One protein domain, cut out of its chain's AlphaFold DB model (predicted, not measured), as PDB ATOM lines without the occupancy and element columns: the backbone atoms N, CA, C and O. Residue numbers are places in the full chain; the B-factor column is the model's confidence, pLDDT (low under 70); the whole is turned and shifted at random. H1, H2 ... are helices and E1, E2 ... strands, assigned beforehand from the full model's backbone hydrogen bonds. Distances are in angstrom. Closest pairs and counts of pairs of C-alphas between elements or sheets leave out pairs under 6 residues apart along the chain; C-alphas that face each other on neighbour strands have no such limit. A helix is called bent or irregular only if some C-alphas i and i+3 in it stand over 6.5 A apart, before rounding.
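AT A GLANCE: This is residues 79 to 276 of the 277 residues of an uncharacterized protein of Methanomicrobiales archaeon HGW-Methanomicrobiales-3 (UniProt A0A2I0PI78). A twisted six-stranded sheet forms the core, with H1 over one face and H3 and H5 over the other, and H4 packs on H3 and H5 from outside. At one end E2 runs on into E3, and a smaller sheet, E1 E2 E6, prolongs the large one; the hairpin E9 E10, between H4 and H5 along the chain, reaches toward that same end but stays apart from the small sheet, and the closest C-alphas of E10 and H3, those of His 252 and Ile 182, are 7.5 A apart. The printed part has 198 residues with five named helices and eleven named strands, in the order H1 E1 E2 E3 E4 H2 E5 E6 H3 E7 E8 H4 E9 E10 H5 E11. The class is mixed, helices and strands; the large sheet is mixed, in the order E4 E3 E5 E7 E8 E11. The whole is compact, with a radius of gyration of the C-alphas of 17.0 A and spans of 52 by 44 by 30 A.

IN THESE COORDINATES: The large sheet holds E4, residues 131 to 136; E3, 119 to 125, 19.5 A; E5, 155 to 161, 20.6 A; E7, 197 to 204, 20.9 A; E8, 208 to 213; and E11, 267 to 271, ending at C-alpha 271 (115.203, 137.569, 125.227). The helices are H1, 79 to 95, 24.4 A, from C-alpha 79 (112.061, 133.889, 105.749); H2, 143 to 147; H3, 182 to 193, 16.7 A; H4, 222 to 236, 21.2 A; and H5, 254 to 265, only just irregular, with C-alphas 256 and 259 6.9 A apart. E1 is 103 to 106, E2 112 to 117, E6 165 to 169, E9 241 to 244, E10 249 to 252.

HOW THE PARTS SIT: E5 and E7 are parallel, with N 202 and O 158 2.7 A apart; the sheet's other neighbours are antiparallel, for instance E3 and E5, N 122 and O 159, 2.7 A. Helices on both faces make three layers: H1 runs along the strands over E3 and E5, height 8.6 A; on the opposite face H3 is over E7, 9.4 A, and H5 over E11, 8.8 A. E4, H2 and E5 are a split strand-helix-strand unit, two same-way strands with E3 between, its crossover right-handed; H2 only grazes the sheet. H4 touches H3, closest C-alphas Ala 222 and Asp 186, 4.8 A. In the small antiparallel sheet N 104 and O 116 are 2.8 A apart, N 113 and O 168 2.9 A; in the hairpin E9 and E10, N 242 and O 251, 2.9 A. Every O i to N i+4 pair is within hydrogen-bond range in H1, H2, H3 and H4, and 6 of 8 in H5.

THE WHOLE: The C-alphas farthest apart, of Glu 153 and Gly 170, are 52.7 A apart. The printed part has no cut; the long link is E6 to H3. The mean pLDDT of the printed part is 86.3; residues 138 to 141, 171 to 179 and 276 are under 70.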
ATOM      1  N   ALA A  79     113.091 134.848 105.348       92.75
ATOM      2  CA  ALA A  79     112.061 133.889 105.749       92.75
ATOM      3  C   ALA A  79     112.576 132.438 105.749       92.75
ATOM      4  O   ALA A  79     112.282 131.681 106.676       92.75
ATOM      5  N   ALA A  80     113.365 132.050 104.742       93.56
ATOM      6  CA  ALA A  80     113.968 130.721 104.677       93.56
ATOM      7  C   ALA A  80     115.023 130.528 105.778       93.56
ATOM      8  O   ALA A  80     115.039 129.481 106.425       93.56
ATOM      9  N   LEU A  81     115.840 131.551 106.056       94.50
ATOM     10  CA  LEU A  81     116.786 131.541 107.172       94.50
ATOM     11  C   LEU A  81     116.068 131.372 108.516       94.50
ATOM     12  O   LEU A  81     116.433 130.508 109.313       94.50
ATOM     13  N   ASN A  82     114.992 132.127 108.750       94.62
ATOM     14  CA  ASN A  82     114.196 131.991 109.970       94.62
ATOM     15  C   ASN A  82     113.559 130.599 110.101       94.62
ATOM     16  O   ASN A  82     113.558 130.036 111.195       94.62
ATOM     17  N   ALA A  83     113.097 129.990 109.004       94.94
ATOM     18  CA  ALA A  83     112.611 128.610 109.028       94.94
ATOM     19  C   ALA A  83     113.710 127.611 109.437       94.94
ATOM     20  O   ALA A  83     113.449 126.704 110.227       94.94
ATOM     21  N   ARG A  84     114.951 127.798 108.962       95.62
ATOM     22  CA  ARG A  84     116.106 126.976 109.369       95.62
ATOM     23  C   ARG A  84     116.450 127.143 110.843       95.62
ATOM     24  O   ARG A  84     116.746 126.154 111.506       95.62
ATOM     25  N   ILE A  85     116.368 128.362 111.368       95.44
ATOM     26  CA  ILE A  85     116.606 128.638 112.791       95.44
ATOM     27  C   ILE A  85     115.565 127.939 113.655       95.44
ATOM     28  O   ILE A  85     115.922 127.291 114.634       95.44
ATOM     29  N   VAL A  86     114.287 128.028 113.281       95.50
ATOM     30  CA  VAL A  86     113.203 127.352 114.006       95.50
ATOM     31  C   VAL A  86     113.385 125.832 113.967       95.50
ATOM     32  O   VAL A  86     113.234 125.180 114.999       95.50
ATOM     33  N   ASP A  87     113.754 125.265 112.816       96.00
ATOM     34  CA  ASP A  87     114.061 123.835 112.686       96.00
ATOM     35  C   ASP A  87     115.237 123.414 113.584       96.00
ATOM     36  O   ASP A  87     115.106 122.478 114.374       96.00
ATOM     37  N   ALA A  88     116.360 124.141 113.537       95.69
ATOM     38  CA  ALA A  88     117.523 123.884 114.386       95.69
ATOM     39  C   ALA A  88     117.176 123.989 115.877       95.69
ATOM     40  O   ALA A  88     117.531 123.105 116.657       95.69
ATOM     41  N   ARG A  89     116.408 125.013 116.271       94.81
ATOM     42  CA  ARG A  89     115.928 125.189 117.646       94.81
ATOM     43  C   ARG A  89     115.080 124.008 118.105       94.81
ATOM     44  O   ARG A  89     115.308 123.469 119.182       94.81
ATOM     45  N   ASN A  90     114.109 123.594 117.293       93.88
ATOM     46  CA  ASN A  90     113.234 122.473 117.631       93.88
ATOM     47  C   ASN A  90     114.033 121.170 117.765       93.88
ATOM     48  O   ASN A  90     113.792 120.398 118.690       93.88
ATOM     49  N   LYS A  91     115.023 120.950 116.892       94.81
ATOM     50  CA  LYS A  91     115.949 119.817 117.004       94.81
ATOM     51  C   LYS A  91     116.747 119.871 118.301       94.81
ATOM     52  O   LYS A  91     116.776 118.878 119.013       94.81
ATOM     53  N   LEU A  92     117.346 121.010 118.645       92.88
ATOM     54  CA  LEU A  92     118.109 121.160 119.888       92.88
ATOM     55  C   LEU A  92     117.246 120.930 121.135       92.88
ATOM     56  O   LEU A  92     117.649 120.172 122.012       92.88
ATOM     57  N   ASN A  93     116.030 121.481 121.172       89.56
ATOM     58  CA  ASN A  93     115.079 121.250 122.263       89.56
ATOM     59  C   ASN A  93     114.708 119.769 122.422       89.56
ATOM     60  O   ASN A  93     114.497 119.308 123.540       89.56
ATOM     61  N   ASN A  94     114.650 119.016 121.322       89.19
ATOM     62  CA  ASN A  94     114.407 117.577 121.372       89.19
ATOM     63  C   ASN A  94     115.649 116.780 121.792       89.19
ATOM     64  O   ASN A  94     115.497 115.674 122.293       89.19
ATOM     65  N   LEU A  95     116.859 117.300 121.562       88.69
ATOM     66  CA  LEU A  95     118.116 116.594 121.829       88.69
ATOM     67  C   LEU A  95     118.671 116.845 123.235       88.69
ATOM     68  O   LEU A  95     119.374 115.978 123.752       88.69
ATOM     69  N   ILE A  96     118.366 117.989 123.854       83.69
ATOM     70  CA  ILE A  96     118.961 118.398 125.137       83.69
ATOM     71  C   ILE A  96     118.653 117.430 126.292       83.69
ATOM     72  O   ILE A  96     119.490 117.235 127.166       83.69
ATOM     73  N   GLU A  97     117.500 116.758 126.245       79.88
ATOM     74  CA  GLU A  97     117.080 115.753 127.238       79.88
ATOM     75  C   GLU A  97     117.417 114.310 126.834       79.88
ATOM     76  O   GLU A  97     116.924 113.358 127.437       79.88
ATOM     77  N   THR A  98     118.215 114.124 125.783       83.25
ATOM     78  CA  THR A  98     118.569 112.798 125.261       83.25
ATOM     79  C   THR A  98     120.034 112.481 125.515       83.25
ATOM     80  O   THR A  98     120.849 113.374 125.748       83.25
ATOM     81  N   ASP A  99     120.402 111.212 125.343       79.50
ATOM     82  CA  ASP A  99     121.794 110.754 125.415       79.50
ATOM     83  C   ASP A  99     122.715 111.462 124.402       79.50
ATOM     84  O   ASP A  99     123.937 111.433 124.543       79.50
ATOM     85  N   MET A 100     122.155 112.148 123.394       81.81
ATOM     86  CA  MET A 100     122.934 112.964 122.463       81.81
ATOM     87  C   MET A 100     123.668 114.102 123.167       81.81
ATOM     88  O   MET A 100     124.803 114.400 122.790       81.81
ATOM     89  N   ALA A 101     123.056 114.718 124.183       78.12
ATOM     90  CA  ALA A 101     123.720 115.740 124.979       78.12
ATOM     91  C   ALA A 101     124.957 115.158 125.672       78.12
ATOM     92  O   ALA A 101     125.951 115.858 125.796       78.12
ATOM     93  N   ASP A 102     124.957 113.858 126.003       83.75
ATOM     94  CA  ASP A 102     125.958 113.215 126.859       83.75
ATOM     95  C   ASP A 102     126.136 113.980 128.181       83.75
ATOM     96  O   ASP A 102     125.670 115.109 128.354       83.75
ATOM     97  N   THR A 103     126.763 113.361 129.170       81.75
ATOM     98  CA  THR A 103     126.965 114.025 130.452       81.75
ATOM     99  C   THR A 103     128.329 113.751 131.028       81.75
ATOM    100  O   THR A 103     128.763 112.605 131.102       81.75
ATOM    101  N   ILE A 104     128.964 114.811 131.507       82.38
ATOM    102  CA  ILE A 104     130.209 114.751 132.257       82.38
ATOM    103  C   ILE A 104     129.842 114.786 133.737       82.38
ATOM    104  O   ILE A 104     128.997 115.579 134.151       82.38
ATOM    105  N   VAL A 105     130.448 113.907 134.531       83.25
ATOM    106  CA  VAL A 105     130.316 113.937 135.988       83.25
ATOM    107  C   VAL A 105     131.565 114.591 136.558       83.25
ATOM    108  O   VAL A 105     132.676 114.139 136.294       83.25
ATOM    109  N   ILE A 106     131.374 115.668 137.312       82.56
ATOM    110  CA  ILE A 106     132.417 116.393 138.031       82.56
ATOM    111  C   ILE A 106     132.209 116.145 139.523       82.56
ATOM    112  O   ILE A 106     131.091 116.246 140.022       82.56
ATOM    113  N   GLU A 107     133.285 115.835 140.236       84.88
ATOM    114  CA  GLU A 107     133.286 115.640 141.689       84.88
ATOM    115  C   GLU A 107     134.083 116.782 142.335       84.88
ATOM    116  O   GLU A 107     135.286 116.646 142.554       84.88
ATOM    117  N   PRO A 108     133.460 117.956 142.551       71.19
ATOM    118  CA  PRO A 108     134.193 119.158 142.939       71.19
ATOM    119  C   PRO A 108     134.721 119.116 144.383       71.19
ATOM    120  O   PRO A 108     135.794 119.659 144.627       71.19
ATOM    121  N   GLN A 109     134.016 118.470 145.326       71.31
ATOM    122  CA  GLN A 109     134.434 118.271 146.730       71.31
ATOM    123  C   GLN A 109     133.774 117.018 147.344       71.31
ATOM    124  O   GLN A 109     132.768 116.526 146.825       71.31
ATOM    125  N   GLU A 110     134.323 116.511 148.460       72.50
ATOM    126  CA  GLU A 110     133.861 115.296 149.155       72.50
ATOM    127  C   GLU A 110     132.341 115.319 149.426       72.50
ATOM    128  O   GLU A 110     131.847 116.041 150.290       72.50
ATOM    129  N   GLY A 111     131.588 114.500 148.682       76.25
ATOM    130  CA  GLY A 111     130.148 114.293 148.881       76.25
ATOM    131  C   GLY A 111     129.210 115.037 147.922       76.25
ATOM    132  O   GLY A 111     127.990 114.906 148.076       76.25
ATOM    133  N   CYS A 112     129.740 115.769 146.935       80.50
ATOM    134  CA  CYS A 112     128.970 116.361 145.838       80.50
ATOM    135  C   CYS A 112     129.334 115.719 144.492       80.50
ATOM    136  O   CYS A 112     130.504 115.637 144.132       80.50
ATOM    137  N   SER A 113     128.323 115.328 143.718       83.19
ATOM    138  CA  SER A 113     128.475 114.944 142.313       83.19
ATOM    139  C   SER A 113     127.714 115.931 141.444       83.19
ATOM    140  O   SER A 113     126.566 116.260 141.725       83.19
ATOM    141  N   VAL A 114     128.348 116.435 140.397       80.06
ATOM    142  CA  VAL A 114     127.734 117.351 139.448       80.06
ATOM    143  C   VAL A 114     127.695 116.668 138.102       80.06
ATOM    144  O   VAL A 114     128.717 116.502 137.444       80.06
ATOM    145  N   LYS A 115     126.498 116.311 137.658       82.25
ATOM    146  CA  LYS A 115     126.273 115.884 136.284       82.25
ATOM    147  C   LYS A 115     126.062 117.130 135.430       82.25
ATOM    148  O   LYS A 115     125.246 117.975 135.779       82.25
ATOM    149  N   GLN A 116     126.778 117.259 134.327       79.25
ATOM    150  CA  GLN A 116     126.659 118.379 133.398       79.25
ATOM    151  C   GLN A 116     126.392 117.841 132.001       79.25
ATOM    152  O   GLN A 116     127.139 116.981 131.539       79.25
ATOM    153  N   SER A 117     125.350 118.318 131.323       83.38
ATOM    154  CA  SER A 117     125.161 118.002 129.908       83.38
ATOM    155  C   SER A 117     126.214 118.715 129.070       83.38
ATOM    156  O   SER A 117     126.647 119.812 129.427       83.38
ATOM    157  N   ARG A 118     126.621 118.127 127.944       86.00
ATOM    158  CA  ARG A 118     127.428 118.880 126.977       86.00
ATOM    159  C   ARG A 118     126.559 119.903 126.244       86.00
ATOM    160  O   ARG A 118     125.327 119.815 126.244       86.00
ATOM    161  N   GLU A 119     127.209 120.875 125.621       86.12
ATOM    162  CA  GLU A 119     126.557 121.881 124.792       86.12
ATOM    163  C   GLU A 119     126.311 121.314 123.393       86.12
ATOM    164  O   GLU A 119     127.184 120.702 122.770       86.12
ATOM    165  N   LEU A 120     125.094 121.505 122.892       90.25
ATOM    166  CA  LEU A 120     124.690 121.116 121.549       90.25
ATOM    167  C   LEU A 120     124.461 122.373 120.730       90.25
ATOM    168  O   LEU A 120     123.918 123.345 121.238       90.25
ATOM    169  N   GLY A 121     124.789 122.359 119.448       91.81
ATOM    170  CA  GLY A 121     124.552 123.508 118.596       91.81
ATOM    171  C   GLY A 121     124.374 123.166 117.134       91.81
ATOM    172  O   GLY A 121     124.633 122.053 116.684       91.81
ATOM    173  N   TYR A 122     123.912 124.159 116.388       93.69
ATOM    174  CA  TYR A 122     123.988 124.191 114.945       93.69
ATOM    175  C   TYR A 122     124.716 125.452 114.501       93.69
ATOM    176  O   TYR A 122     124.479 126.553 114.998       93.69
ATOM    177  N   LEU A 123     125.558 125.278 113.497       94.31
ATOM    178  CA  LEU A 123     126.024 126.352 112.644       94.31
ATOM    179  C   LEU A 123     125.139 126.369 111.401       94.31
ATOM    180  O   LEU A 123     125.053 125.352 110.716       94.31
ATOM    181  N   ILE A 124     124.485 127.488 111.111       95.19
ATOM    182  CA  ILE A 124     123.673 127.660 109.903       95.19
ATOM    183  C   ILE A 124     124.389 128.649 108.992       95.19
ATOM    184  O   ILE A 124     124.642 129.786 109.385       95.19
ATOM    185  N   ASP A 125     124.693 128.220 107.776       94.88
ATOM    186  CA  ASP A 125     125.192 129.086 106.718       94.88
ATOM    187  C   ASP A 125     124.036 129.954 106.208       94.88
ATOM    188  O   ASP A 125     123.083 129.463 105.600       94.88
ATOM    189  N   ALA A 126     124.079 131.254 106.488       93.69
ATOM    190  CA  ALA A 126     123.050 132.201 106.073       93.69
ATOM    191  C   ALA A 126     123.065 132.459 104.557       93.69
ATOM    192  O   ALA A 126     122.102 133.008 104.026       93.69
ATOM    193  N   THR A 127     124.123 132.041 103.857       91.25
ATOM    194  CA  THR A 127     124.268 132.178 102.404       91.25
ATOM    195  C   THR A 127     123.601 131.011 101.685       91.25
ATOM    196  O   THR A 127     122.824 131.224 100.754       91.25
ATOM    197  N   THR A 128     123.877 129.778 102.125       91.75
ATOM    198  CA  THR A 128     123.414 128.542 101.460       91.75
ATOM    199  C   THR A 128     122.189 127.909 102.125       91.75
ATOM    200  O   THR A 128     121.444 127.161 101.492       91.75
ATOM    201  N   GLY A 129     121.951 128.205 103.404       91.12
ATOM    202  CA  GLY A 129     120.926 127.571 104.231       91.12
ATOM    203  C   GLY A 129     121.291 126.168 104.717       91.12
ATOM    204  O   GLY A 129     120.426 125.495 105.291       91.12
ATOM    205  N   GLU A 130     122.524 125.719 104.479       93.38
ATOM    206  CA  GLU A 130     123.054 124.482 105.047       93.38
ATOM    207  C   GLU A 130     123.250 124.628 106.557       93.38
ATOM    208  O   GLU A 130     123.537 125.713 107.065       93.38
ATOM    209  N   SER A 131     123.078 123.529 107.292       93.12
ATOM    210  CA  SER A 131     123.313 123.508 108.730       93.12
ATOM    211  C   SER A 131     124.192 122.335 109.139       93.12
ATOM    212  O   SER A 131     124.045 121.219 108.646       93.12
ATOM    213  N   THR A 132     125.107 122.601 110.066       93.56
ATOM    214  CA  THR A 132     126.027 121.613 110.632       93.56
ATOM    215  C   THR A 132     125.753 121.479 112.118       93.56
ATOM    216  O   THR A 132     125.760 122.478 112.833       93.56
ATOM    217  N   PHE A 133     125.506 120.255 112.581       92.12
ATOM    218  CA  PHE A 133     125.376 119.961 114.006       92.12
ATOM    219  C   PHE A 133     126.750 119.941 114.676       92.12
ATOM    220  O   PHE A 133     127.704 119.385 114.133       92.12
ATOM    221  N   ILE A 134     126.835 120.531 115.864       88.56
ATOM    222  CA  ILE A 134     128.057 120.668 116.651       88.56
ATOM    223  C   ILE A 134     127.756 120.240 118.083       88.56
ATOM    224  O   ILE A 134     126.678 120.493 118.615       88.56
ATOM    225  N   LYS A 135     128.724 119.576 118.705       87.81
ATOM    226  CA  LYS A 135     128.674 119.143 120.097       87.81
ATOM    227  C   LYS A 135     129.988 119.545 120.759       87.81
ATOM    228  O   LYS A 135     131.047 119.173 120.257       87.81
ATOM    229  N   GLY A 136     129.917 120.315 121.838       78.31
ATOM    230  CA  GLY A 136     131.071 120.841 122.574       78.31
ATOM    231  C   GLY A 136     130.925 120.617 124.073       78.31
ATOM    232  O   GLY A 136     129.819 120.400 124.548       78.31
ATOM    233  N   ASP A 137     132.025 120.625 124.823       71.31
ATOM    234  CA  ASP A 137     131.958 120.467 126.283       71.31
ATOM    235  C   ASP A 137     131.360 121.710 126.978       71.31
ATOM    236  O   ASP A 137     131.186 122.768 126.368       71.31
ATOM    237  N   TYR A 138     131.003 121.556 128.258       59.88
ATOM    238  CA  TYR A 138     130.410 122.602 129.099       59.88
ATOM    239  C   TYR A 138     131.240 123.894 129.092       59.88
ATOM    240  O   TYR A 138     132.421 123.871 129.452       59.88
ATOM    241  N   GLY A 139     130.616 125.034 128.770       59.16
ATOM    242  CA  GLY A 139     131.268 126.346 128.766       59.16
ATOM    243  C   GLY A 139     132.404 126.456 127.748       59.16
ATOM    244  O   GLY A 139     133.260 127.334 127.869       59.16
ATOM    245  N   SER A 140     132.455 125.530 126.790       52.38
ATOM    246  CA  SER A 140     133.548 125.389 125.842       52.38
ATOM    247  C   SER A 140     133.039 125.018 124.458       52.38
ATOM    248  O   SER A 140     133.684 124.243 123.739       52.38
ATOM    249  N   ILE A 141     131.919 125.595 124.031       60.75
ATOM    250  CA  ILE A 141     131.750 125.857 122.612       60.75
ATOM    251  C   ILE A 141     132.933 126.743 122.165       60.75
ATOM    252  O   ILE A 141     132.938 127.968 122.200       60.75
ATOM    253  N   SER A 142     134.037 126.071 121.838       72.06
ATOM    254  CA  SER A 142     135.241 126.694 121.326       72.06
ATOM    255  C   SER A 142     134.933 127.146 119.916       72.06
ATOM    256  O   SER A 142     134.364 126.389 119.125       72.06
ATOM    257  N   ALA A 143     135.389 128.348 119.576       71.44
ATOM    258  CA  ALA A 143     135.407 128.830 118.203       71.44
ATOM    259  C   ALA A 143     135.926 127.748 117.236       71.44
ATOM    260  O   ALA A 143     135.394 127.587 116.143       71.44
ATOM    261  N   ASP A 144     136.916 126.954 117.651       80.38
ATOM    262  CA  ASP A 144     137.525 125.924 116.804       80.38
ATOM    263  C   ASP A 144     136.543 124.837 116.356       80.38
ATOM    264  O   ASP A 144     136.655 124.372 115.221       80.38
ATOM    265  N   LEU A 145     135.530 124.504 117.167       76.19
ATOM    266  CA  LEU A 145     134.510 123.511 116.809       76.19
ATOM    267  C   LEU A 145     133.679 123.932 115.589       76.19
ATOM    268  O   LEU A 145     133.172 123.073 114.869       76.19
ATOM    269  N   PHE A 146     133.567 125.236 115.327       74.81
ATOM    270  CA  PHE A 146     132.836 125.767 114.176       74.81
ATOM    271  C   PHE A 146     133.711 125.983 112.948       74.81
ATOM    272  O   PHE A 146     133.184 126.081 111.850       74.81
ATOM    273  N   THR A 147     135.033 126.085 113.103       76.75
ATOM    274  CA  THR A 147     135.897 126.553 112.004       76.75
ATOM    275  C   THR A 147     135.931 125.611 110.804       76.75
ATOM    276  O   THR A 147     135.974 126.083 109.670       76.75
ATOM    277  N   THR A 148     135.879 124.296 111.034       82.56
ATOM    278  CA  THR A 148     135.965 123.270 109.980       82.56
ATOM    279  C   THR A 148     134.872 123.398 108.906       82.56
ATOM    280  O   THR A 148     135.219 123.369 107.726       82.56
ATOM    281  N   PRO A 149     133.577 123.548 109.249       82.25
ATOM    282  CA  PRO A 149     132.515 123.727 108.252       82.25
ATOM    283  C   PRO A 149     132.384 125.152 107.677       82.25
ATOM    284  O   PRO A 149     131.553 125.358 106.796       82.25
ATOM    285  N   MET A 150     133.141 126.145 108.158       87.94
ATOM    286  CA  MET A 150     132.929 127.549 107.783       87.94
ATOM    287  C   MET A 150     133.789 128.011 106.600       87.94
ATOM    288  O   MET A 150     135.007 127.830 106.571       87.94
ATOM    289  N   ASN A 151     133.166 128.748 105.683       91.69
ATOM    290  CA  ASN A 151     133.794 129.527 104.624       91.69
ATOM    291  C   ASN A 151     133.811 131.018 105.010       91.69
ATOM    292  O   ASN A 151     132.776 131.600 105.299       91.69
ATOM    293  N   ARG A 152     134.973 131.679 104.967       92.88
ATOM    294  CA  ARG A 152     135.108 133.104 105.340       92.88
ATOM    295  C   ARG A 152     134.300 134.072 104.466       92.88
ATOM    296  O   ARG A 152     134.036 135.192 104.893       92.88
ATOM    297  N   GLU A 153     133.916 133.663 103.263       92.44
ATOM    298  CA  GLU A 153     133.098 134.483 102.359       92.44
ATOM    299  C   GLU A 153     131.609 134.466 102.734       92.44
ATOM    300  O   GLU A 153     130.850 135.344 102.318       92.44
ATOM    301  N   HIS A 154     131.193 133.483 103.532       93.50
ATOM    302  CA  HIS A 154     129.808 133.264 103.913       93.50
ATOM    303  C   HIS A 154     129.497 133.896 105.269       93.50
ATOM    304  O   HIS A 154     130.371 134.107 106.112       93.50
ATOM    305  N   GLU A 155     128.218 134.194 105.466       94.31
ATOM    306  CA  GLU A 155     127.674 134.663 106.734       94.31
ATOM    307  C   GLU A 155     127.047 133.499 107.517       94.31
ATOM    308  O   GLU A 155     126.428 132.618 106.925       94.31
ATOM    309  N   TYR A 156     127.188 133.496 108.844       95.12
ATOM    310  CA  TYR A 156     126.751 132.397 109.705       95.12
ATOM    311  C   TYR A 156     125.864 132.837 110.860       95.12
ATOM    312  O   TYR A 156     126.040 133.900 111.454       95.12
ATOM    313  N   VAL A 157     124.954 131.945 111.231       95.75
ATOM    314  CA  VAL A 157     124.193 131.978 112.477       95.75
ATOM    315  C   VAL A 157     124.677 130.841 113.360       95.75
ATOM    316  O   VAL A 157     124.726 129.690 112.924       95.75
ATOM    317  N   ILE A 158     124.986 131.157 114.611       94.81
ATOM    318  CA  ILE A 158     125.330 130.160 115.624       94.81
ATOM    319  C   ILE A 158     124.117 130.000 116.528       94.81
ATOM    320  O   ILE A 158     123.637 130.985 117.081       94.81
ATOM    321  N   ILE A 159     123.616 128.777 116.679       94.31
ATOM    322  CA  ILE A 159     122.596 128.441 117.672       94.31
ATOM    323  C   ILE A 159     123.117 127.326 118.568       94.31
ATOM    324  O   ILE A 159     123.580 126.313 118.057       94.31
ATOM    325  N   HIS A 160     123.042 127.474 119.886       91.88
ATOM    326  CA  HIS A 160     123.463 126.419 120.805       91.88
ATOM    327  C   HIS A 160     122.623 126.367 122.074       91.88
ATOM    328  O   HIS A 160     121.956 127.332 122.428       91.88
ATOM    329  N   THR A 161     122.631 125.220 122.741       89.19
ATOM    330  CA  THR A 161     122.052 125.021 124.063       89.19
ATOM    331  C   THR A 161     123.086 125.321 125.121       89.19
ATOM    332  O   THR A 161     124.242 124.914 124.991       89.19
ATOM    333  N   HIS A 162     122.641 125.928 126.213       84.00
ATOM    334  CA  HIS A 162     123.424 125.902 127.428       84.00
ATOM    335  C   HIS A 162     123.417 124.512 128.044       84.00
ATOM    336  O   HIS A 162     122.464 123.744 127.887       84.00
ATOM    337  N   PRO A 163     124.492 124.167 128.743       75.50
ATOM    338  CA  PRO A 163     124.566 122.909 129.432       75.50
ATOM    339  C   PRO A 163     123.655 122.945 130.659       75.50
ATOM    340  O   PRO A 163     123.582 123.940 131.383       75.50
ATOM    341  N   ARG A 164     122.963 121.838 130.913       78.19
ATOM    342  CA  ARG A 164     122.199 121.630 132.142       78.19
ATOM    343  C   ARG A 164     123.104 121.023 133.190       78.19
ATOM    344  O   ARG A 164     123.831 120.073 132.911       78.19
ATOM    345  N   MET A 165     123.054 121.567 134.398       76.31
ATOM    346  CA  MET A 165     123.773 121.009 135.536       76.31
ATOM    347  C   MET A 165     122.800 120.354 136.506       76.31
ATOM    348  O   MET A 165     121.692 120.829 136.707       76.31
ATOM    349  N   TRP A 166     123.228 119.263 137.122       80.38
ATOM    350  CA  TRP A 166     122.528 118.599 138.207       80.38
ATOM    351  C   TRP A 166     123.557 118.326 139.296       80.38
ATOM    352  O   TRP A 166     124.339 117.384 139.192       80.38
ATOM    353  N   ALA A 167     123.585 119.176 140.318       78.69
ATOM    354  CA  ALA A 167     124.391 118.944 141.510       78.69
ATOM    355  C   ALA A 167     123.616 118.075 142.507       78.69
ATOM    356  O   ALA A 167     122.506 118.442 142.872       78.69
ATOM    357  N   THR A 168     124.208 116.976 142.969       80.19
ATOM    358  CA  THR A 168     123.735 116.126 144.066       80.19
ATOM    359  C   THR A 168     124.759 116.148 145.198       80.19
ATOM    360  O   THR A 168     125.782 115.470 145.143       80.19
ATOM    361  N   CYS A 169     124.466 116.913 146.250       79.75
ATOM    362  CA  CYS A 169     125.279 117.005 147.463       79.75
ATOM    363  C   CYS A 169     124.539 116.354 148.635       79.75
ATOM    364  O   CYS A 169     123.394 116.712 148.913       79.75
ATOM    365  N   GLY A 170     125.151 115.377 149.309       70.94
ATOM    366  CA  GLY A 170     124.591 114.795 150.543       70.94
ATOM    367  C   GLY A 170     123.195 114.149 150.422       70.94
ATOM    368  O   GLY A 170     122.520 113.970 151.430       70.94
ATOM    369  N   GLY A 171     122.747 113.800 149.209       58.75
ATOM    370  CA  GLY A 171     121.484 113.087 148.969       58.75
ATOM    371  C   GLY A 171     120.231 113.949 148.759       58.75
ATOM    372  O   GLY A 171     119.162 113.383 148.536       58.75
ATOM    373  N   SER A 172     120.317 115.286 148.770       46.50
ATOM    374  CA  SER A 172     119.129 116.122 148.531       46.50
ATOM    375  C   SER A 172     119.435 117.452 147.843       46.50
ATOM    376  O   SER A 172     120.062 118.334 148.422       46.50
ATOM    377  N   GLY A 173     118.899 117.597 146.633       51.28
ATOM    378  CA  GLY A 173     118.871 118.830 145.851       51.28
ATOM    379  C   GLY A 173     119.275 118.567 144.407       51.28
ATOM    380  O   GLY A 173     120.204 117.810 144.168       51.28
ATOM    381  N   ILE A 174     118.540 119.149 143.460       53.50
ATOM    382  CA  ILE A 174     118.953 119.318 142.066       53.50
ATOM    383  C   ILE A 174     119.005 120.828 141.863       53.50
ATOM    384  O   ILE A 174     117.960 121.479 141.884       53.50
ATOM    385  N   VAL A 175     120.197 121.391 141.685       56.94
ATOM    386  CA  VAL A 175     120.339 122.771 141.207       56.94
ATOM    387  C   VAL A 175     120.584 122.699 139.708       56.94
ATOM    388  O   VAL A 175     121.649 122.254 139.286       56.94
ATOM    389  N   SER A 176     119.579 123.096 138.923       53.16
ATOM    390  CA  SER A 176     119.726 123.300 137.483       53.16
ATOM    391  C   SER A 176     120.081 124.752 137.225       53.16
ATOM    392  O   SER A 176     119.232 125.634 137.345       53.16
ATOM    393  N   LEU A 177     121.349 124.998 136.905       64.25
ATOM    394  CA  LEU A 177     121.793 126.278 136.371       64.25
ATOM    395  C   LEU A 177     121.738 126.167 134.851       64.25
ATOM    396  O   LEU A 177     122.450 125.363 134.252       64.25
ATOM    397  N   TYR A 178     120.837 126.939 134.256       58.97
ATOM    398  CA  TYR A 178     120.571 126.947 132.824       58.97
ATOM    399  C   TYR A 178     120.680 128.388 132.333       58.97
ATOM    400  O   TYR A 178     119.694 128.999 131.940       58.97
ATOM    401  N   THR A 179     121.871 128.969 132.460       66.12
ATOM    402  CA  THR A 179     122.109 130.395 132.211       66.12
ATOM    403  C   THR A 179     123.066 130.581 131.048       66.12
ATOM    404  O   THR A 179     124.041 129.839 130.927       66.12
ATOM    405  N   PHE A 180     122.809 131.610 130.241       75.88
ATOM    406  CA  PHE A 180     123.753 132.130 129.253       75.88
ATOM    407  C   PHE A 180     125.151 132.332 129.857       75.88
ATOM    408  O   PHE A 180     125.270 132.650 131.044       75.88
ATOM    409  N   SER A 181     126.209 132.186 129.060       81.44
ATOM    410  CA  SER A 181     127.581 132.422 129.503       81.44
ATOM    411  C   SER A 181     128.199 133.596 128.754       81.44
ATOM    412  O   SER A 181     128.102 133.727 127.539       81.44
ATOM    413  N   ILE A 182     128.958 134.438 129.457       85.00
ATOM    414  CA  ILE A 182     129.815 135.431 128.786       85.00
ATOM    415  C   ILE A 182     130.800 134.747 127.816       85.00
ATOM    416  O   ILE A 182     131.182 135.337 126.806       85.00
ATOM    417  N   GLY A 183     131.140 133.477 128.071       83.94
ATOM    418  CA  GLY A 183     131.953 132.653 127.177       83.94
ATOM    419  C   GLY A 183     131.385 132.510 125.760       83.94
ATOM    420  O   GLY A 183     132.167 132.402 124.818       83.94
ATOM    421  N   ASP A 184     130.067 132.594 125.569       86.94
ATOM    422  CA  ASP A 184     129.460 132.464 124.237       86.94
ATOM    423  C   ASP A 184     129.747 133.697 123.370       86.94
ATOM    424  O   ASP A 184     129.977 133.598 122.157       86.94
ATOM    425  N   LEU A 185     129.801 134.876 124.005       90.06
ATOM    426  CA  LEU A 185     130.236 136.110 123.355       90.06
ATOM    427  C   LEU A 185     131.724 136.046 123.018       90.06
ATOM    428  O   LEU A 185     132.099 136.399 121.900       90.06
ATOM    429  N   ASP A 186     132.554 135.551 123.941       89.12
ATOM    430  CA  ASP A 186     133.995 135.376 123.726       89.12
ATOM    431  C   ASP A 186     134.268 134.425 122.544       89.12
ATOM    432  O   ASP A 186     135.091 134.728 121.675       89.12
ATOM    433  N   ALA A 187     133.552 133.298 122.466       88.00
ATOM    434  CA  ALA A 187     133.673 132.329 121.378       88.00
ATOM    435  C   ALA A 187     133.247 132.923 120.027       88.00
ATOM    436  O   ALA A 187     133.947 132.770 119.021       88.00
ATOM    437  N   THR A 188     132.130 133.655 120.011       91.62
ATOM    438  CA  THR A 188     131.630 134.329 118.806       91.62
ATOM    439  C   THR A 188     132.599 135.414 118.332       91.62
ATOM    440  O   THR A 188     132.922 135.495 117.145       91.62
ATOM    441  N   ALA A 189     133.143 136.200 119.259       91.69
ATOM    442  CA  ALA A 189     134.162 137.200 118.971       91.69
ATOM    443  C   ALA A 189     135.447 136.572 118.419       91.69
ATOM    444  O   ALA A 189     136.021 137.078 117.455       91.69
ATOM    445  N   ALA A 190     135.884 135.442 118.978       91.56
ATOM    446  CA  ALA A 190     137.053 134.719 118.488       91.56
ATOM    447  C   ALA A 190     136.859 134.202 117.050       91.56
ATOM    448  O   ALA A 190     137.811 134.206 116.265       91.56
ATOM    449  N   LEU A 191     135.642 133.800 116.664       91.62
ATOM    450  CA  LEU A 191     135.315 133.474 115.270       91.62
ATOM    451  C   LEU A 191     135.385 134.704 114.363       91.62
ATOM    452  O   LEU A 191     136.024 134.650 113.311       91.62
ATOM    453  N   ALA A 192     134.792 135.821 114.786       93.06
ATOM    454  CA  ALA A 192     134.837 137.067 114.026       93.06
ATOM    455  C   ALA A 192     136.282 137.541 113.782       93.06
ATOM    456  O   ALA A 192     136.659 137.863 112.655       93.06
ATOM    457  N   GLN A 193     137.139 137.466 114.803       92.50
ATOM    458  CA  GLN A 193     138.565 137.803 114.703       92.50
ATOM    459  C   GLN A 193     139.354 136.885 113.761       92.50
ATOM    460  O   GLN A 193     140.332 137.318 113.153       92.50
ATOM    461  N   LYS A 194     138.925 135.627 113.594       92.06
ATOM    462  CA  LYS A 194     139.489 134.683 112.609       92.06
ATOM    463  C   LYS A 194     139.024 134.961 111.168       92.06
ATOM    464  O   LYS A 194     139.397 134.223 110.246       92.06
ATOM    465  N   GLY A 195     138.240 136.023 110.966       93.12
ATOM    466  CA  GLY A 195     137.742 136.475 109.669       93.12
ATOM    467  C   GLY A 195     136.443 135.804 109.230       93.12
ATOM    468  O   GLY A 195     136.114 135.862 108.049       93.12
ATOM    469  N   TYR A 196     135.725 135.140 110.138       93.88
ATOM    470  CA  TYR A 196     134.401 134.601 109.839       93.88
ATOM    471  C   TYR A 196     133.318 135.659 110.057       93.88
ATOM    472  O   TYR A 196     133.389 136.449 110.996       93.88
ATOM    473  N   ARG A 197     132.282 135.667 109.215       95.31
ATOM    474  CA  ARG A 197     131.182 136.633 109.324       95.31
ATOM    475  C   ARG A 197     130.035 136.018 110.118       95.31
ATOM    476  O   ARG A 197     129.357 135.122 109.624       95.31
ATOM    477  N   ILE A 198     129.827 136.475 111.351       95.50
ATOM    478  CA  ILE A 198     128.726 136.004 112.203       95.50
ATOM    479  C   ILE A 198     127.605 137.045 112.224       95.50
ATOM    480  O   ILE A 198     127.829 138.175 112.664       95.50
ATOM    481  N   LYS A 199     126.404 136.643 111.794       95.25
ATOM    482  CA  LYS A 199     125.196 137.481 111.762       95.25
ATOM    483  C   LYS A 199     124.611 137.682 113.156       95.25
ATOM    484  O   LYS A 199     124.379 138.807 113.582       95.25
ATOM    485  N   TYR A 200     124.371 136.581 113.866       93.75
ATOM    486  CA  TYR A 200     123.911 136.572 115.254       93.75
ATOM    487  C   TYR A 200     124.240 135.251 115.945       93.75
ATOM    488  O   TYR A 200     124.327 134.190 115.318       93.75
ATOM    489  N   LEU A 201     124.363 135.353 117.265       95.00
ATOM    490  CA  LEU A 201     124.415 134.247 118.209       95.00
ATOM    491  C   LEU A 201     123.016 134.029 118.798       95.00
ATOM    492  O   LEU A 201     122.359 134.994 119.194       95.00
ATOM    493  N   ILE A 202     122.571 132.776 118.868       94.38
ATOM    494  CA  ILE A 202     121.358 132.346 119.565       94.38
ATOM    495  C   ILE A 202     121.750 131.336 120.641       94.38
ATOM    496  O   ILE A 202     122.135 130.210 120.334       94.38
ATOM    497  N   ALA A 203     121.600 131.715 121.900       91.62
ATOM    498  CA  ALA A 203     121.829 130.833 123.030       91.62
ATOM    499  C   ALA A 203     120.489 130.403 123.635       91.62
ATOM    500  O   ALA A 203     119.667 131.231 124.039       91.62
ATOM    501  N   LEU A 204     120.260 129.093 123.666       90.69
ATOM    502  CA  LEU A 204     119.100 128.443 124.259       90.69
ATOM    503  C   LEU A 204     119.458 128.058 125.695       90.69
ATOM    504  O   LEU A 204     120.016 126.991 125.946       90.69
ATOM    505  N   ALA A 205     119.159 128.953 126.625       85.94
ATOM    506  CA  ALA A 205     119.259 128.735 128.061       85.94
ATOM    507  C   ALA A 205     117.838 128.709 128.646       85.94
ATOM    508  O   ALA A 205     116.890 128.317 127.957       85.94
ATOM    509  N   ASP A 206     117.662 129.137 129.897       83.25
ATOM    510  CA  ASP A 206     116.351 129.386 130.514       83.25
ATOM    511  C   ASP A 206     115.466 130.297 129.654       83.25
ATOM    512  O   ASP A 206     114.237 130.196 129.677       83.25
ATOM    513  N   LYS A 207     116.115 131.141 128.848       88.31
ATOM    514  CA  LYS A 207     115.531 131.978 127.807       88.31
ATOM    515  C   LYS A 207     116.275 131.778 126.489       88.31
ATOM    516  O   LYS A 207     117.432 131.358 126.451       88.31
ATOM    517  N   GLU A 208     115.606 132.118 125.393       91.50
ATOM    518  CA  GLU A 208     116.253 132.261 124.087       91.50
ATOM    519  C   GLU A 208     116.879 133.659 124.005       91.50
ATOM    520  O   GLU A 208     116.155 134.650 123.866       91.50
ATOM    521  N   TYR A 209     118.208 133.741 124.087       92.12
ATOM    522  CA  TYR A 209     118.958 134.976 123.864       92.12
ATOM    523  C   TYR A 209     119.412 135.033 122.415       92.12
ATOM    524  O   TYR A 209     120.134 134.151 121.961       92.12
ATOM    525  N   ARG A 210     119.033 136.085 121.689       95.12
ATOM    526  CA  ARG A 210     119.592 136.399 120.365       95.12
ATOM    527  C   ARG A 210     120.414 137.667 120.483       95.12
ATOM    528  O   ARG A 210     119.873 138.659 120.955       95.12
ATOM    529  N   ILE A 211     121.676 137.647 120.062       94.94
ATOM    530  CA  ILE A 211     122.634 138.744 120.272       94.94
ATOM    531  C   ILE A 211     123.388 139.033 118.971       94.94
ATOM    532  O   ILE A 211     123.790 138.101 118.270       94.94
ATOM    533  N   TRP A 212     123.565 140.315 118.636       96.44
ATOM    534  CA  TRP A 212     124.339 140.764 117.472       96.44
ATOM    535  C   TRP A 212     124.865 142.198 117.636       96.44
ATOM    536  O   TRP A 212     124.230 143.007 118.319       96.44
ATOM    537  N   PRO A 213     125.992 142.564 117.002       96.88
ATOM    538  CA  PRO A 213     126.478 143.939 117.016       96.88
ATOM    539  C   PRO A 213     125.564 144.863 116.195       96.88
ATOM    540  O   PRO A 213     124.997 144.463 115.180       96.88
ATOM    541  N   LYS A 214     125.404 146.127 116.620       95.56
ATOM    542  CA  LYS A 214     124.628 147.134 115.861       95.56
ATOM    543  C   LYS A 214     125.297 147.513 114.540       95.56
ATOM    544  O   LYS A 214     124.609 147.925 113.610       95.56
ATOM    545  N   VAL A 215     126.620 147.394 114.480       95.69
ATOM    546  CA  VAL A 215     127.418 147.543 113.262       95.69
ATOM    547  C   VAL A 215     127.830 146.146 112.811       95.69
ATOM    548  O   VAL A 215     128.380 145.382 113.600       95.69
ATOM    549  N   GLU A 216     127.541 145.792 111.558       92.25
ATOM    550  CA  GLU A 216     127.852 144.461 111.025       92.25
ATOM    551  C   GLU A 216     129.345 144.137 111.192       92.25
ATOM    552  O   GLU A 216     130.212 144.949 110.871       92.25
ATOM    553  N   GLY A 217     129.638 142.945 111.720       91.31
ATOM    554  CA  GLY A 217     131.006 142.473 111.946       91.31
ATOM    555  C   GLY A 217     131.721 143.070 113.164       91.31
ATOM    556  O   GLY A 217     132.811 142.605 113.485       91.31
ATOM    557  N   ASP A 218     131.124 144.028 113.881       96.50
ATOM    558  CA  ASP A 218     131.740 144.702 115.039       96.50
ATOM    559  C   ASP A 218     131.629 143.890 116.345       96.50
ATOM    560  O   ASP A 218     131.201 144.382 117.392       96.50
ATOM    561  N   TRP A 219     131.987 142.607 116.282       96.31
ATOM    562  CA  TRP A 219     132.084 141.750 117.461       96.31
ATOM    563  C   TRP A 219     133.312 142.142 118.295       96.31
ATOM    564  O   TRP A 219     134.456 141.998 117.864       96.31
ATOM    565  N   LYS A 220     133.063 142.627 119.511       97.12
ATOM    566  CA  LYS A 220     134.064 143.017 120.508       97.12
ATOM    567  C   LYS A 220     134.838 141.812 121.009       97.12
ATOM    568  O   LYS A 220     134.260 140.764 121.274       97.12
ATOM    569  N   SER A 221     136.145 141.980 121.171       95.38
ATOM    570  CA  SER A 221     137.034 140.956 121.716       95.38
ATOM    571  C   SER A 221     136.661 140.550 123.143       95.38
ATOM    572  O   SER A 221     136.072 141.327 123.891       95.38
ATOM    573  N   ALA A 222     137.115 139.370 123.573       91.62
ATOM    574  CA  ALA A 222     136.968 138.926 124.962       91.62
ATOM    575  C   ALA A 222     137.537 139.933 125.983       91.62
ATOM    576  O   ALA A 222     136.988 140.121 127.068       91.62
ATOM    577  N   ALA A 223     138.633 140.619 125.636       94.94
ATOM    578  CA  ALA A 223     139.209 141.663 126.480       94.94
ATOM    579  C   ALA A 223     138.273 142.877 126.599       94.94
ATOM    580  O   ALA A 223     138.050 143.367 127.702       94.94
ATOM    581  N   GLU A 224     137.687 143.329 125.488       97.31
ATOM    582  CA  GLU A 224     136.710 144.423 125.483       97.31
ATOM    583  C   GLU A 224     135.421 144.057 126.224       97.31
ATOM    584  O   GLU A 224     134.891 144.898 126.948       97.31
ATOM    585  N   ILE A 225     134.950 142.811 126.097       94.75
ATOM    586  CA  ILE A 225     133.780 142.296 126.824       94.75
ATOM    587  C   ILE A 225     134.035 142.337 128.335       94.75
ATOM    588  O   ILE A 225     133.252 142.934 129.073       94.75
ATOM    589  N   ARG A 226     135.158 141.783 128.811       93.62
ATOM    590  CA  ARG A 226     135.512 141.793 130.246       93.62
ATOM    591  C   ARG A 226     135.722 143.203 130.784       93.62
ATOM    592  O   ARG A 226     135.299 143.521 131.891       93.62
ATOM    593  N   GLU A 227     136.343 144.064 129.988       96.94
ATOM    594  CA  GLU A 227     136.568 145.461 130.343       96.94
ATOM    595  C   GLU A 227     135.244 146.247 130.396       96.94
ATOM    596  O   GLU A 227     135.058 147.079 131.283       96.94
ATOM    597  N   ALA A 228     134.278 145.942 129.521       97.06
ATOM    598  CA  ALA A 228     132.919 146.476 129.603       97.06
ATOM    599  C   ALA A 228     132.194 146.020 130.877       97.06
ATOM    600  O   ALA A 228     131.627 146.865 131.572       97.06
ATOM    601  N   ILE A 229     132.272 144.732 131.232       94.88
ATOM    602  CA  ILE A 229     131.711 144.202 132.488       94.88
ATOM    603  C   ILE A 229     132.309 144.945 133.685       94.88
ATOM    604  O   ILE A 229     131.567 145.505 134.488       94.88
ATOM    605  N   ARG A 230     133.640 145.072 133.745       95.56
ATOM    606  CA  ARG A 230     134.333 145.798 134.820       95.56
ATOM    607  C   ARG A 230     133.868 147.254 134.933       95.56
ATOM    608  O   ARG A 230     133.696 147.770 136.037       95.56
ATOM    609  N   ARG A 231     133.669 147.959 133.811       97.62
ATOM    610  CA  ARG A 231     133.135 149.336 133.826       97.62
ATOM    611  C   ARG A 231     131.694 149.397 134.321       97.62
ATOM    612  O   ARG A 231     131.357 150.343 135.030       97.62
ATOM    613  N   ILE A 232     130.862 148.424 133.954       96.50
ATOM    614  CA  ILE A 232     129.479 148.313 134.427       96.50
ATOM    615  C   ILE A 232     129.472 148.078 135.941       96.50
ATOM    616  O   ILE A 232     128.869 148.865 136.664       96.50
ATOM    617  N   GLU A 233     130.207 147.088 136.439       95.12
ATOM    618  CA  GLU A 233     130.300 146.787 137.876       95.12
ATOM    619  C   GLU A 233     130.776 147.992 138.693       95.12
ATOM    620  O   GLU A 233     130.158 148.343 139.696       95.12
ATOM    621  N   ASN A 234     131.803 148.705 138.216       96.50
ATOM    622  CA  ASN A 234     132.270 149.935 138.862       96.50
ATOM    623  C   ASN A 234     131.214 151.049 138.862       96.50
ATOM    624  O   ASN A 234     131.133 151.814 139.816       96.50
ATOM    625  N   ARG A 235     130.418 151.175 137.791       97.75
ATOM    626  CA  ARG A 235     129.385 152.217 137.662       97.75
ATOM    627  C   ARG A 235     128.194 151.968 138.587       97.75
ATOM    628  O   ARG A 235     127.594 152.929 139.055       97.75
ATOM    629  N   TYR A 236     127.834 150.705 138.797       96.00
ATOM    630  CA  TYR A 236     126.687 150.303 139.616       96.00
ATOM    631  C   TYR A 236     127.077 149.882 141.038       96.00
ATOM    632  O   TYR A 236     126.200 149.504 141.814       96.00
ATOM    633  N   GLU A 237     128.372 149.925 141.370       94.94
ATOM    634  CA  GLU A 237     128.939 149.511 142.663       94.94
ATOM    635  C   GLU A 237     128.458 148.116 143.107       94.94
ATOM    636  O   GLU A 237     128.341 147.819 144.293       94.94
ATOM    637  N   THR A 238     128.151 147.256 142.135       90.44
ATOM    638  CA  THR A 238     127.537 145.945 142.347       90.44
ATOM    639  C   THR A 238     128.221 144.937 141.430       90.44
ATOM    640  O   THR A 238     128.225 145.153 140.215       90.44
ATOM    641  N   PRO A 239     128.802 143.848 141.967       90.19
ATOM    642  CA  PRO A 239     129.283 142.761 141.131       90.19
ATOM    643  C   PRO A 239     128.089 142.044 140.500       90.19
ATOM    644  O   PRO A 239     127.121 141.722 141.189       90.19
ATOM    645  N   PHE A 240     128.175 141.742 139.206       87.75
ATOM    646  CA  PHE A 240     127.192 140.885 138.532       87.75
ATOM    647  C   PHE A 240     127.606 139.417 138.598       87.75
ATOM    648  O   PHE A 240     127.033 138.584 137.903       87.75
ATOM    649  N   THR A 241     128.612 139.088 139.409       86.69
ATOM    650  CA  THR A 241     129.066 137.720 139.627       86.69
ATOM    651  C   THR A 241     128.621 137.184 140.976       86.69
ATOM    652  O   THR A 241     128.770 137.869 141.988       86.69
ATOM    653  N   TYR A 242     128.211 135.921 141.021       83.06
ATOM    654  CA  TYR A 242     128.105 135.152 142.256       83.06
ATOM    655  C   TYR A 242     129.097 133.987 142.234       83.06
ATOM    656  O   TYR A 242     129.427 133.454 141.176       83.06
ATOM    657  N   TYR A 243     129.603 133.615 143.408       81.81
ATOM    658  CA  TYR A 243     130.478 132.457 143.570       81.81
ATOM    659  C   TYR A 243     129.639 131.240 143.961       81.81
ATOM    660  O   TYR A 243     128.944 131.259 144.978       81.81
ATOM    661  N   ASP A 244     129.688 130.195 143.140       77.62
ATOM    662  CA  ASP A 244     129.090 128.902 143.432       77.62
ATOM    663  C   ASP A 244     130.113 128.046 144.183       77.62
ATOM    664  O   ASP A 244     131.120 127.602 143.627       77.62
ATOM    665  N   THR A 245     129.846 127.818 145.467       74.69
ATOM    666  CA  THR A 245     130.718 127.036 146.349       74.69
ATOM    667  C   THR A 245     130.751 125.552 145.998       74.69
ATOM    668  O   THR A 245     131.700 124.873 146.373       74.69
ATOM    669  N   VAL A 246     129.714 125.030 145.331       73.31
ATOM    670  CA  VAL A 246     129.665 123.626 144.900       73.31
ATOM    671  C   VAL A 246     130.581 123.434 143.704       73.31
ATOM    672  O   VAL A 246     131.276 122.432 143.638       73.31
ATOM    673  N   MET A 247     130.606 124.388 142.777       73.81
ATOM    674  CA  MET A 247     131.411 124.300 141.554       73.81
ATOM    675  C   MET A 247     132.815 124.883 141.692       73.81
ATOM    676  O   MET A 247     133.618 124.687 140.780       73.81
ATOM    677  N   ASP A 248     133.088 125.623 142.771       78.44
ATOM    678  CA  ASP A 248     134.294 126.447 142.932       78.44
ATOM    679  C   ASP A 248     134.493 127.382 141.720       78.44
ATOM    680  O   ASP A 248     135.539 127.426 141.070       78.44
ATOM    681  N   ARG A 249     133.413 128.077 141.322       78.31
ATOM    682  CA  ARG A 249     133.391 128.939 140.126       78.31
ATOM    683  C   ARG A 249     132.547 130.192 140.310       78.31
ATOM    684  O   ARG A 249     131.529 130.186 140.993       78.31
ATOM    685  N   HIS A 250     132.950 131.258 139.623       80.50
ATOM    686  CA  HIS A 250     132.154 132.476 139.489       80.50
ATOM    687  C   HIS A 250     131.237 132.401 138.265       80.50
ATOM    688  O   HIS A 250     131.682 132.073 137.164       80.50
ATOM    689  N   TYR A 251     129.976 132.770 138.455       81.56
ATOM    690  CA  TYR A 251     128.952 132.859 137.416       81.56
ATOM    691  C   TYR A 251     128.446 134.288 137.314       81.56
ATOM    692  O   TYR A 251     128.329 134.963 138.332       81.56
ATOM    693  N   HIS A 252     128.125 134.739 136.103       84.69
ATOM    694  CA  HIS A 252     127.510 136.049 135.899       84.69
ATOM    695  C   HIS A 252     125.982 135.927 135.930       84.69
ATOM    696  O   HIS A 252     125.414 135.041 135.293       84.69
ATOM    697  N   GLU A 253     125.307 136.846 136.616       86.62
ATOM    698  CA  GLU A 253     123.857 137.018 136.560       86.62
ATOM    699  C   GLU A 253     123.482 137.705 135.240       86.62
ATOM    700  O   GLU A 253     123.325 138.926 135.149       86.62
ATOM    701  N   VAL A 254     123.398 136.907 134.174       85.12
ATOM    702  CA  VAL A 254     123.252 137.431 132.811       85.12
ATOM    703  C   VAL A 254     121.974 138.236 132.623       85.12
ATOM    704  O   VAL A 254     122.004 139.234 131.913       85.12
ATOM    705  N   ASP A 255     120.872 137.859 133.260       86.25
ATOM    706  CA  ASP A 255     119.606 138.584 133.128       86.25
ATOM    707  C   ASP A 255     119.725 140.066 133.490       86.25
ATOM    708  O   ASP A 255     119.223 140.938 132.776       86.25
ATOM    709  N   SER A 256     120.437 140.341 134.579       89.56
ATOM    710  CA  SER A 256     120.676 141.691 135.080       89.56
ATOM    711  C   SER A 256     121.813 142.387 134.324       89.56
ATOM    712  O   SER A 256     121.758 143.596 134.090       89.56
ATOM    713  N   LEU A 257     122.829 141.633 133.888       91.75
ATOM    714  CA  LEU A 257     124.005 142.168 133.199       91.75
ATOM    715  C   LEU A 257     123.768 142.459 131.707       91.75
ATOM    716  O   LEU A 257     124.257 143.466 131.196       91.75
ATOM    717  N   MET A 258     123.036 141.607 130.987       92.38
ATOM    718  CA  MET A 258     122.919 141.635 129.524       92.38
ATOM    719  C   MET A 258     122.364 142.951 128.956       92.38
ATOM    720  O   MET A 258     122.965 143.447 128.005       92.38
ATOM    721  N   PRO A 259     121.303 143.581 129.508       93.25
ATOM    722  CA  PRO A 259     120.847 144.877 128.996       93.25
ATOM    723  C   PRO A 259     121.936 145.957 129.078       93.25
ATOM    724  O   PRO A 259     122.133 146.746 128.149       93.25
ATOM    725  N   LEU A 260     122.684 145.970 130.184       95.25
ATOM    726  CA  LEU A 260     123.771 146.920 130.415       95.25
ATOM    727  C   LEU A 260     124.955 146.627 129.494       95.25
ATOM    728  O   LEU A 260     125.510 147.542 128.883       95.25
ATOM    729  N   LEU A 261     125.302 145.348 129.362       95.25
ATOM    730  CA  LEU A 261     126.404 144.879 128.539       95.25
ATOM    731  C   LEU A 261     126.140 145.128 127.054       95.25
ATOM    732  O   LEU A 261     126.999 145.678 126.372       95.25
ATOM    733  N   ALA A 262     124.941 144.816 126.560       95.56
ATOM    734  CA  ALA A 262     124.562 145.077 125.178       95.56
ATOM    735  C   ALA A 262     124.643 146.574 124.853       95.56
ATOM    736  O   ALA A 262     125.180 146.963 123.814       95.56
ATOM    737  N   LYS A 263     124.192 147.438 125.769       96.44
ATOM    738  CA  LYS A 263     124.329 148.890 125.616       96.44
ATOM    739  C   LYS A 263     125.794 149.336 125.577       96.44
ATOM    740  O   LYS A 263     126.152 150.116 124.700       96.44
ATOM    741  N   GLU A 264     126.617 148.852 126.504       97.25
ATOM    742  CA  GLU A 264     128.035 149.222 126.632       97.25
ATOM    743  C   GLU A 264     128.876 148.733 125.437       97.25
ATOM    744  O   GLU A 264     129.783 149.441 125.003       97.25
ATOM    745  N   LEU A 265     128.555 147.566 124.869       96.81
ATOM    746  CA  LEU A 265     129.250 146.987 123.709       96.81
ATOM    747  C   LEU A 265     128.718 147.478 122.356       96.81
ATOM    748  O   LEU A 265     129.324 147.202 121.323       96.81
ATOM    749  N   GLY A 266     127.591 148.196 122.336       97.06
ATOM    750  CA  GLY A 266     126.934 148.584 121.087       97.06
ATOM    751  C   GLY A 266     126.260 147.407 120.380       97.06
ATOM    752  O   GLY A 266     126.200 147.368 119.152       97.06
ATOM    753  N   TYR A 267     125.748 146.442 121.136       96.62
ATOM    754  CA  TYR A 267     125.005 145.293 120.631       96.62
ATOM    755  C   TYR A 267     123.496 145.531 120.701       96.62
ATOM    756  O   TYR A 267     122.998 146.411 121.408       96.62
ATOM    757  N   SER A 268     122.767 144.738 119.930       95.88
ATOM    758  CA  SER A 268     121.334 144.513 120.066       95.88
ATOM    759  C   SER A 268     121.120 143.110 120.622       95.88
ATOM    760  O   SER A 268     121.895 142.197 120.321       95.88
ATOM    761  N   TYR A 269     120.065 142.928 121.414       94.75
ATOM    762  CA  TYR A 269     119.676 141.598 121.846       94.75
ATOM    763  C   TYR A 269     118.163 141.453 122.025       94.75
ATOM    764  O   TYR A 269     117.437 142.432 122.211       94.75
ATOM    765  N   THR A 270     117.688 140.212 121.975       94.25
ATOM    766  CA  THR A 270     116.330 139.839 122.383       94.25
ATOM    767  C   THR A 270     116.385 138.710 123.393       94.25
ATOM    768  O   THR A 270     117.208 137.808 123.233       94.25
ATOM    769  N   ALA A 271     115.458 138.705 124.347       91.75
ATOM    770  CA  ALA A 271     115.203 137.569 125.227       91.75
ATOM    771  C   ALA A 271     113.781 137.053 124.964       91.75
ATOM    772  O   ALA A 271     112.824 137.826 125.002       91.75
ATOM    773  N   ASN A 272     113.630 135.764 124.646       88.50
ATOM    774  CA  ASN A 272     112.341 135.144 124.295       88.50
ATOM    775  C   ASN A 272     111.589 135.875 123.163       88.50
ATOM    776  O   ASN A 272     110.364 136.000 123.184       88.50
ATOM    777  N   GLY A 273     112.328 136.398 122.182       80.88
ATOM    778  CA  GLY A 273     111.773 137.136 121.044       80.88
ATOM    779  C   GLY A 273     111.273 138.551 121.364       80.88
ATOM    780  O   GLY A 273     110.801 139.236 120.459       80.88
ATOM    781  N   GLN A 274     111.393 139.017 122.610       79.81
ATOM    782  CA  GLN A 274     111.132 140.410 122.965       79.81
ATOM    783  C   GLN A 274     112.414 141.226 122.806       79.81
ATOM    784  O   GLN A 274     113.461 140.873 123.353       79.81
ATOM    785  N   VAL A 275     112.334 142.311 122.029       72.69
ATOM    786  CA  VAL A 275     113.423 143.288 121.930       72.69
ATOM    787  C   VAL A 275     113.521 144.005 123.266       72.69
ATOM    788  O   VAL A 275     112.565 144.644 123.703       72.69
ATOM    789  N   MET A 276     114.678 143.882 123.903       68.50
ATOM    790  CA  MET A 276     114.964 144.544 125.166       68.50
ATOM    791  C   MET A 276     115.718 145.837 124.838       68.50
ATOM    792  O   MET A 276     116.750 145.794 124.166       68.50
TER     793      MET A 276